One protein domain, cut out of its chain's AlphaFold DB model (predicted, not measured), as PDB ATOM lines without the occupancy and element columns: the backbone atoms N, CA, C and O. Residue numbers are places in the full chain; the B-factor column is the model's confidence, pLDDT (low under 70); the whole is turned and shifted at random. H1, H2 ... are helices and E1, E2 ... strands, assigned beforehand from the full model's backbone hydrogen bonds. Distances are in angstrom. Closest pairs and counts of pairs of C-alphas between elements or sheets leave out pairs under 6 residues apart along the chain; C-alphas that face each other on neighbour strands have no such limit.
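This is residues 38 to 107 of the 112 residues of the protein "WW domain-containing protein" of Hypsizygus marmoreus (UniProt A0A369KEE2). A hairpin of two strands, E1 and E2, and one long helix, H2, make two sides of a small rounded domain, joined by long loops; the short helix H1 packs on residues 88 to 95 of H2. After E2 the chain folds back, and residues 62 to 63 pair with residues 54 to 55 of E2. The printed part has 70 residues, with two named strands followed by two named helices in the order E1, E2, H1, H2; the two-stranded sheet is antiparallel. The class is mixed, helices and strands, with under half of the residues in named elements. The whole is compact, with a radius of gyration of the C-alphas of 11.5 A and spans of 30 by 28 by 28 A.

E1, residues 40 to 44, begins at C-alpha 40 (2.238, -28.296, 18.328) and is 13.5 A long. E2, residues 52 to 56, measures 13.1 A. H1 is residues 72 to 76, 6.3 A. H2, residues 88 to 105, runs 25.2 A and ends at C-alpha 105 (-2.709, -50.704, 25.644).

E1 and E2 form a hairpin, antiparallel at 153 degrees between their directions. N 41 and O 55 are 2.8 A apart and N 53 and O 43 are 2.9 A apart, within hydrogen-bond range. H2 is apart from E1 and from E2, and H1 is apart from E1. H1 and H2 touch, H2 with residues 88 to 95 alone; their closest C-alphas, those of Ala 72 and Val 91, are 5.5 A apart. In H1 and H2 every O i to N i+4 pair is within hydrogen-bond range.

The two C-alphas farthest apart, those of Ser 86 and Gly 107, are 30.9 A apart. The printed part has no cut. The links from E2 to H1 and from H1 to H2 are long, with 15 and 11 residues. The mean pLDDT of the printed part is 85.9; residue 47, residues 49 to 50 and residues 106 to 107 are under 70.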
ATOM      1  N   ALA A  38       4.856 -25.954  14.273       87.31
ATOM      2  CA  ALA A  38       4.669 -24.746  15.075       87.31
ATOM      3  C   ALA A  38       3.328 -24.684  15.829       87.31
ATOM      4  O   ALA A  38       3.240 -23.991  16.837       87.31
ATOM      5  N   ASP A  39       2.302 -25.397  15.356       89.81
ATOM      6  CA  ASP A  39       0.998 -25.474  16.029       89.81
ATOM      7  C   ASP A  39       1.007 -26.500  17.172       89.81
ATOM      8  O   ASP A  39       0.023 -26.616  17.903       89.81
ATOM      9  N   TRP A  40       2.087 -27.275  17.305       90.38
ATOM     10  CA  TRP A  40       2.238 -28.296  18.328       90.38
ATOM     11  C   TRP A  40       3.232 -27.858  19.396       90.38
ATOM     12  O   TRP A  40       4.208 -27.160  19.132       90.38
ATOM     13  N   ARG A  41       3.011 -28.339  20.615       91.44
ATOM     14  CA  ARG A  41       3.946 -28.228  21.729       91.44
ATOM     15  C   ARG A  41       4.024 -29.540  22.490       91.44
ATOM     16  O   ARG A  41       3.057 -30.302  22.547       91.44
ATOM     17  N   ILE A  42       5.181 -29.780  23.091       90.69
ATOM     18  CA  ILE A  42       5.436 -30.959  23.916       90.69
ATOM     19  C   ILE A  42       5.417 -30.523  25.375       90.69
ATOM     20  O   ILE A  42       6.129 -29.594  25.757       90.69
ATOM     21  N   ILE A  43       4.597 -31.189  26.181       89.69
ATOM     22  CA  ILE A  43       4.546 -30.987  27.629       89.69
ATOM     23  C   ILE A  43       4.987 -32.262  28.344       89.69
ATOM     24  O   ILE A  43       4.620 -33.365  27.943       89.69
ATOM     25  N   GLU A  44       5.769 -32.110  29.407       88.00
ATOM     26  CA  GLU A  44       6.076 -33.203  30.330       88.00
ATOM     27  C   GLU A  44       4.871 -33.433  31.237       88.00
ATOM     28  O   GLU A  44       4.397 -32.506  31.896       88.00
ATOM     29  N   THR A  45       4.368 -34.663  31.256       80.25
ATOM     30  CA  THR A  45       3.232 -35.050  32.104       80.25
ATOM     31  C   THR A  45       3.650 -35.889  33.300       80.25
ATOM     32  O   THR A  45       2.887 -35.976  34.261       80.25
ATOM     33  N   SER A  46       4.867 -36.443  33.295       76.62
ATOM     34  CA  SER A  46       5.436 -37.127  34.453       76.62
ATOM     35  C   SER A  46       6.563 -36.314  35.103       76.62
ATOM     36  O   SER A  46       7.380 -35.712  34.402       76.62
ATOM     37  N   PRO A  47       6.697 -36.357  36.443       69.81
ATOM     38  CA  PRO A  47       7.834 -35.756  37.143       69.81
ATOM     39  C   PRO A  47       9.179 -36.410  36.774       69.81
ATOM     40  O   PRO A  47      10.232 -35.840  37.035       69.81
ATOM     41  N   SER A  48       9.151 -37.597  36.158       70.38
ATOM     42  CA  SER A  48      10.327 -38.282  35.612       70.38
ATOM     43  C   SER A  48      10.752 -37.783  34.225       70.38
ATOM     44  O   SER A  48      11.807 -38.189  33.745       70.38
ATOM     45  N   GLY A  49       9.947 -36.949  33.553       67.00
ATOM     46  CA  GLY A  49      10.234 -36.430  32.209       67.00
ATOM     47  C   GLY A  49      10.192 -37.480  31.088       67.00
ATOM     48  O   GLY A  49      10.630 -37.212  29.963       67.00
ATOM     49  N   LEU A  50       9.700 -38.684  31.394       68.81
ATOM     50  CA  LEU A  50       9.577 -39.802  30.456       68.81
ATOM     51  C   LEU A  50       8.254 -39.755  29.693       68.81
ATOM     52  O   LEU A  50       8.231 -40.055  28.500       68.81
ATOM     53  N   GLU A  51       7.176 -39.337  30.358       79.88
ATOM     54  CA  GLU A  51       5.871 -39.188  29.726       79.88
ATOM     55  C   GLU A  51       5.719 -37.781  29.176       79.88
ATOM     56  O   GLU A  51       5.969 -36.774  29.852       79.88
ATOM     57  N   ARG A  52       5.317 -37.729  27.911       85.81
ATOM     58  CA  ARG A  52       5.204 -36.495  27.151       85.81
ATOM     59  C   ARG A  52       3.878 -36.507  26.428       85.81
ATOM     60  O   ARG A  52       3.512 -37.508  25.822       85.81
ATOM     61  N   THR A  53       3.179 -35.385  26.480       88.81
ATOM     62  CA  THR A  53       1.942 -35.185  25.731       88.81
ATOM     63  C   THR A  53       2.191 -34.171  24.626       88.81
ATOM     64  O   THR A  53       2.767 -33.105  24.854       88.81
ATOM     65  N   PHE A  54       1.746 -34.509  23.422       89.62
ATOM     66  CA  PHE A  54       1.721 -33.606  22.282       89.62
ATOM     67  C   PHE A  54       0.395 -32.862  22.292       89.62
ATOM     68  O   PHE A  54      -0.663 -33.488  22.263       89.62
ATOM     69  N   VAL A  55       0.451 -31.535  22.336       89.25
ATOM     70  CA  VAL A  55      -0.728 -30.665  22.326       89.25
ATOM     71  C   VAL A  55      -0.685 -29.812  21.074       89.25
ATOM     72  O   VAL A  55       0.322 -29.163  20.815       89.25
ATOM     73  N   ASN A  56      -1.765 -29.812  20.306       89.75
ATOM     74  CA  ASN A  56      -1.964 -28.914  19.185       89.75
ATOM     75  C   ASN A  56      -2.748 -27.689  19.665       89.75
ATOM     76  O   ASN A  56      -3.958 -27.763  19.884       89.75
ATOM     77  N   ASP A  57      -2.077 -26.550  19.797       87.88
ATOM     78  CA  ASP A  57      -2.681 -25.325  20.325       87.88
ATOM     79  C   ASP A  57      -3.734 -24.733  19.377       87.88
ATOM     80  O   ASP A  57      -4.643 -24.026  19.813       87.88
ATOM     81  N   LYS A  58      -3.663 -25.050  18.080       86.81
ATOM     82  CA  LYS A  58      -4.600 -24.527  17.082       86.81
ATOM     83  C   LYS A  58      -5.936 -25.269  17.045       86.81
ATOM     84  O   LYS A  58      -6.960 -24.691  16.686       86.81
ATOM     85  N   THR A  59      -5.920 -26.566  17.334       84.12
ATOM     86  CA  THR A  59      -7.112 -27.434  17.305       84.12
ATOM     87  C   THR A  59      -7.621 -27.785  18.699       84.12
ATOM     88  O   THR A  59      -8.776 -28.178  18.831       84.12
ATOM     89  N   GLY A  60      -6.786 -27.627  19.728       84.69
ATOM     90  CA  GLY A  60      -7.066 -28.083  21.086       84.69
ATOM     91  C   GLY A  60      -6.900 -29.594  21.273       84.69
ATOM     92  O   GLY A  60      -7.234 -30.109  22.337       84.69
ATOM     93  N   GLU A  61      -6.405 -30.317  20.263       86.38
ATOM     94  CA  GLU A  61      -6.146 -31.754  20.363       86.38
ATOM     95  C   GLU A  61      -4.936 -32.026  21.259       86.38
ATOM     96  O   GLU A  61      -3.922 -31.330  21.193       86.38
ATOM     97  N   SER A  62      -5.015 -33.071  22.079       88.06
ATOM     98  CA  SER A  62      -3.879 -33.564  22.849       88.06
ATOM     99  C   SER A  62      -3.785 -35.081  22.762       88.06
ATOM    100  O   SER A  62      -4.789 -35.789  22.683       88.06
ATOM    101  N   THR A  63      -2.559 -35.596  22.731       87.12
ATOM    102  CA  THR A  63      -2.302 -37.033  22.660       87.12
ATOM    103  C   THR A  63      -1.049 -37.406  23.433       87.12
ATOM    104  O   THR A  63      -0.011 -36.755  23.333       87.12
ATOM    105  N   TRP A  64      -1.164 -38.502  24.176       85.69
ATOM    106  CA  TRP A  64      -0.060 -39.150  24.881       85.69
ATOM    107  C   TRP A  64       0.828 -39.951  23.926       85.69
ATOM    108  O   TRP A  64       2.013 -40.114  24.169       85.69
ATOM    109  N   TYR A  65       0.263 -40.431  22.815       86.06
ATOM    110  CA  TYR A  65       0.992 -41.142  21.765       86.06
ATOM    111  C   TYR A  65       1.468 -40.188  20.675       86.06
ATOM    112  O   TYR A  65       0.889 -39.112  20.497       86.06
ATOM    113  N   THR A  66       2.433 -40.636  19.870       85.88
ATOM    114  CA  THR A  66       2.833 -39.951  18.638       85.88
ATOM    115  C   THR A  66       1.606 -39.611  17.781       85.88
ATOM    116  O   THR A  66       0.829 -40.518  17.444       85.88
ATOM    117  N   PRO A  67       1.414 -38.330  17.413       83.06
ATOM    118  CA  PRO A  67       0.314 -37.926  16.550       83.06
ATOM    119  C   PRO A  67       0.336 -38.677  15.218       83.06
ATOM    120  O   PRO A  67       1.381 -38.868  14.591       83.06
ATOM    121  N   VAL A  68      -0.839 -39.138  14.790       79.19
ATOM    122  CA  VAL A  68      -0.968 -39.968  13.589       79.19
ATOM    123  C   VAL A  68      -0.589 -39.155  12.355       79.19
ATOM    124  O   VAL A  68      -1.155 -38.094  12.110       79.19
ATOM    125  N   GLY A  69       0.337 -39.690  11.559       78.06
ATOM    126  CA  GLY A  69       0.811 -39.042  10.339       78.06
ATOM    127  C   GLY A  69       1.973 -38.071  10.546       78.06
ATOM    128  O   GLY A  69       2.358 -37.446   9.567       78.06
ATOM    129  N   MET A  70       2.531 -37.975  11.760       82.94
ATOM    130  CA  MET A  70       3.746 -37.201  12.008       82.94
ATOM    131  C   MET A  70       4.998 -38.053  11.773       82.94
ATOM    132  O   MET A  70       5.127 -39.157  12.309       82.94
ATOM    133  N   SER A  71       5.920 -37.531  10.972       87.25
ATOM    134  CA  SER A  71       7.249 -38.104  10.767       87.25
ATOM    135  C   SER A  71       8.231 -37.665  11.856       87.25
ATOM    136  O   SER A  71       8.024 -36.666  12.543       87.25
ATOM    137  N   ALA A  72       9.338 -38.394  12.003       88.94
ATOM    138  CA  ALA A  72      10.373 -38.044  12.972       88.94
ATOM    139  C   ALA A  72      10.991 -36.655  12.717       88.94
ATOM    140  O   ALA A  72      11.271 -35.917  13.661       88.94
ATOM    141  N   ASP A  73      11.139 -36.269  11.447       89.38
ATOM    142  CA  ASP A  73      11.632 -34.944  11.056       89.38
ATOM    143  C   ASP A  73      10.673 -33.825  11.485       89.38
ATOM    144  O   ASP A  73      11.102 -32.780  11.967       89.38
ATOM    145  N   GLU A  74       9.368 -34.055  11.347       89.50
ATOM    146  CA  GLU A  74       8.329 -33.116  11.773       89.50
ATOM    147  C   GLU A  74       8.270 -32.975  13.298       89.50
ATOM    148  O   GLU A  74       8.147 -31.857  13.798       89.50
ATOM    149  N   ILE A  75       8.429 -34.078  14.039       89.06
ATOM    150  CA  ILE A  75       8.511 -34.060  15.509       89.06
ATOM    151  C   ILE A  75       9.706 -33.218  15.965       89.06
ATOM    152  O   ILE A  75       9.565 -32.396  16.867       89.06
ATOM    153  N   LEU A  76      10.877 -33.377  15.336       91.12
ATOM    154  CA  LEU A  76      12.076 -32.597  15.673       91.12
ATOM    155  C   LEU A  76      11.928 -31.098  15.403       91.12
ATOM    156  O   LEU A  76      12.626 -30.288  16.021       91.12
ATOM    157  N   GLN A  77      11.043 -30.722  14.481       91.19
ATOM    158  CA  GLN A  77      10.744 -29.325  14.177       91.19
ATOM    159  C   GLN A  77       9.777 -28.687  15.180       91.19
ATOM    160  O   GLN A  77       9.632 -27.463  15.168       91.19
ATOM    161  N   ILE A  78       9.138 -29.469  16.059       90.38
ATOM    162  CA  ILE A  78       8.276 -28.921  17.107       90.38
ATOM    163  C   ILE A  78       9.120 -28.041  18.042       90.38
ATOM    164  O   ILE A  78      10.180 -28.473  18.520       90.38
ATOM    165  N   PRO A  79       8.665 -26.817  18.361       90.06
ATOM    166  CA  PRO A  79       9.325 -25.974  19.347       90.06
ATOM    167  C   PRO A  79       9.528 -26.718  20.677       90.06
ATOM    168  O   PRO A  79       8.580 -27.186  21.304       90.06
ATOM    169  N   GLY A  80      10.785 -26.846  21.109       87.06
ATOM    170  CA  GLY A  80      11.147 -27.555  22.343       87.06
ATOM    171  C   GLY A  80      11.433 -29.054  22.185       87.06
ATOM    172  O   GLY A  80      11.936 -29.652  23.132       87.06
ATOM    173  N   ALA A  81      11.239 -29.654  21.004       88.81
ATOM    174  CA  ALA A  81      11.558 -31.068  20.768       88.81
ATOM    175  C   ALA A  81      13.032 -31.408  21.034       88.81
ATOM    176  O   ALA A  81      13.328 -32.455  21.608       88.81
ATOM    177  N   LYS A  82      13.944 -30.477  20.722       88.88
ATOM    178  CA  LYS A  82      15.389 -30.605  20.986       88.88
ATOM    179  C   LYS A  82      15.754 -30.782  22.462       88.88
ATOM    180  O   LYS A  82      16.870 -31.185  22.761       88.88
ATOM    181  N   LYS A  83      14.836 -30.478  23.388       89.25
ATOM    182  CA  LYS A  83      15.017 -30.771  24.817       89.25
ATOM    183  C   LYS A  83      15.010 -32.281  25.090       89.25
ATOM    184  O   LYS A  83      15.643 -32.725  26.041       89.25
ATOM    185  N   TYR A  84      14.287 -33.046  24.274       87.81
ATOM    186  CA  TYR A  84      14.047 -34.477  24.466       87.81
ATOM    187  C   TYR A  84      14.827 -35.337  23.482       87.81
ATOM    188  O   TYR A  84      15.361 -36.374  23.866       87.81
ATOM    189  N   TRP A  85      14.895 -34.897  22.226       91.12
ATOM    190  CA  TRP A  85      15.528 -35.641  21.149       91.12
ATOM    191  C   TRP A  85      16.454 -34.729  20.358       91.12
ATOM    192  O   TRP A  85      16.038 -33.700  19.827       91.12
ATOM    193  N   SER A  86      17.716 -35.126  20.271       88.62
ATOM    194  CA  SER A  86      18.747 -34.401  19.528       88.62
ATOM    195  C   SER A  86      18.887 -34.915  18.100       88.62
ATOM    196  O   SER A  86      19.347 -34.173  17.232       88.62
ATOM    197  N   THR A  87      18.501 -36.170  17.848       91.69
ATOM    198  CA  THR A  87      18.628 -36.812  16.537       91.69
ATOM    199  C   THR A  87      17.334 -37.477  16.091       91.69
ATOM    200  O   THR A  87      16.429 -37.744  16.885       91.69
ATOM    201  N   LYS A  88      17.253 -37.744  14.786       92.25
ATOM    202  CA  LYS A  88      16.111 -38.416  14.168       92.25
ATOM    203  C   LYS A  88      15.968 -39.850  14.666       92.25
ATOM    204  O   LYS A  88      14.843 -40.264  14.921       92.25
ATOM    205  N   GLU A  89      17.074 -40.569  14.874       92.38
ATOM    206  CA  GLU A  89      17.012 -41.958  15.345       92.38
ATOM    207  C   GLU A  89      16.331 -42.054  16.717       92.38
ATOM    208  O   GLU A  89      15.486 -42.920  16.923       92.38
ATOM    209  N   GLN A  90      16.621 -41.116  17.627       91.56
ATOM    210  CA  GLN A  90      15.992 -41.081  18.954       91.56
ATOM    211  C   GLN A  90      14.479 -40.846  18.874       91.56
ATOM    212  O   GLN A  90      13.711 -41.387  19.672       91.56
ATOM    213  N   VAL A  91      14.042 -40.031  17.912       91.19
ATOM    214  CA  VAL A  91      12.617 -39.815  17.671       91.19
ATOM    215  C   VAL A  91      11.982 -41.055  17.059       91.19
ATOM    216  O   VAL A  91      10.912 -41.452  17.501       91.19
ATOM    217  N   GLU A  92      12.612 -41.688  16.074       91.81
ATOM    218  CA  GLU A  92      12.086 -42.910  15.458       91.81
ATOM    219  C   GLU A  92      11.937 -44.044  16.473       91.81
ATOM    220  O   GLU A  92      10.886 -44.686  16.510       91.81
ATOM    221  N   GLU A  93      12.935 -44.241  17.335       91.62
ATOM    222  CA  GLU A  93      12.875 -45.206  18.433       91.62
ATOM    223  C   GLU A  93      11.702 -44.898  19.371       91.62
ATOM    224  O   GLU A  93      10.888 -45.777  19.664       91.62
ATOM    225  N   TYR A  94      11.540 -43.632  19.767       89.81
ATOM    226  CA  TYR A  94      10.406 -43.202  20.580       89.81
ATOM    227  C   TYR A  94       9.063 -43.453  19.880       89.81
ATOM    228  O   TYR A  94       8.133 -43.983  20.484       89.81
ATOM    229  N   VAL A  95       8.941 -43.128  18.591       88.56
ATOM    230  CA  VAL A  95       7.713 -43.360  17.819       88.56
ATOM    231  C   VAL A  95       7.385 -44.849  17.746       88.56
ATOM    232  O   VAL A  95       6.224 -45.217  17.920       88.56
ATOM    233  N   GLN A  96       8.382 -45.707  17.532       89.94
ATOM    234  CA  GLN A  96       8.204 -47.158  17.535       89.94
ATOM    235  C   GLN A  96       7.775 -47.668  18.914       89.94
ATOM    236  O   GLN A  96       6.834 -48.461  19.000       89.94
ATOM    237  N   GLN A  97       8.401 -47.179  19.987       89.06
ATOM    238  CA  GLN A  97       8.044 -47.522  21.362       89.06
ATOM    239  C   GLN A  97       6.595 -47.134  21.675       89.06
ATOM    240  O   GLN A  97       5.813 -47.981  22.104       89.06
ATOM    241  N   MET A  98       6.204 -45.892  21.381       87.06
ATOM    242  CA  MET A  98       4.839 -45.409  21.603       87.06
ATOM    243  C   MET A  98       3.820 -46.124  20.711       87.06
ATOM    244  O   MET A  98       2.691 -46.358  21.135       87.06
ATOM    245  N   ALA A  99       4.190 -46.502  19.484       87.44
ATOM    246  CA  ALA A  99       3.332 -47.293  18.607       87.44
ATOM    247  C   ALA A  99       3.113 -48.712  19.154       87.44
ATOM    248  O   ALA A  99       1.981 -49.198  19.149       87.44
ATOM    249  N   ALA A 100       4.163 -49.358  19.667       88.38
ATOM    250  CA  ALA A 100       4.070 -50.661  20.318       88.38
ATOM    251  C   ALA A 100       3.245 -50.590  21.613       88.38
ATOM    252  O   ALA A 100       2.392 -51.444  21.859       88.38
ATOM    253  N   GLU A 101       3.437 -49.540  22.413       86.56
ATOM    254  CA  GLU A 101       2.651 -49.287  23.618       86.56
ATOM    255  C   GLU A 101       1.175 -49.057  23.283       86.56
ATOM    256  O   GLU A 101       0.300 -49.702  23.860       86.56
ATOM    257  N   LYS A 102       0.882 -48.235  22.269       85.00
ATOM    258  CA  LYS A 102      -0.478 -48.028  21.761       85.00
ATOM    259  C   LYS A 102      -1.101 -49.319  21.240       85.00
ATOM    260  O   LYS A 102      -2.281 -49.552  21.472       85.00
ATOM    261  N   ALA A 103      -0.338 -50.168  20.556       86.44
ATOM    262  CA  ALA A 103      -0.829 -51.464  20.096       86.44
ATOM    263  C   ALA A 103      -1.153 -52.402  21.271       86.44
ATOM    264  O   ALA A 103      -2.108 -53.173  21.200       86.44
ATOM    265  N   LYS A 104      -0.387 -52.312  22.363       84.25
ATOM    266  CA  LYS A 104      -0.563 -53.138  23.562       84.25
ATOM    267  C   LYS A 104      -1.681 -52.640  24.487       84.25
ATOM    268  O   LYS A 104      -2.391 -53.461  25.067       84.25
ATOM    269  N   TYR A 105      -1.831 -51.324  24.643       82.12
ATOM    270  CA  TYR A 105      -2.709 -50.704  25.644       82.12
ATOM    271  C   TYR A 105      -3.784 -49.778  25.062       82.12
ATOM    272  O   TYR A 105      -4.859 -49.672  25.643       82.12
ATOM    273  N   GLY A 106      -3.558 -49.166  23.898       67.75
ATOM    274  CA  GLY A 106      -4.439 -48.165  23.272       67.75
ATOM    275  C   GLY A 106      -5.778 -48.686  22.729       67.75
ATOM    276  O   GLY A 106      -6.470 -47.961  22.020       67.75
ATOM    277  N   GLY A 107      -6.139 -49.933  23.036       59.59
ATOM    278  CA  GLY A 107      -7.457 -50.525  22.781       59.59
ATOM    279  C   GLY A 107      -8.132 -51.086  24.036       59.59
ATOM    280  O   GLY A 107      -9.166 -51.738  23.919       59.59
TER     281      GLY A 107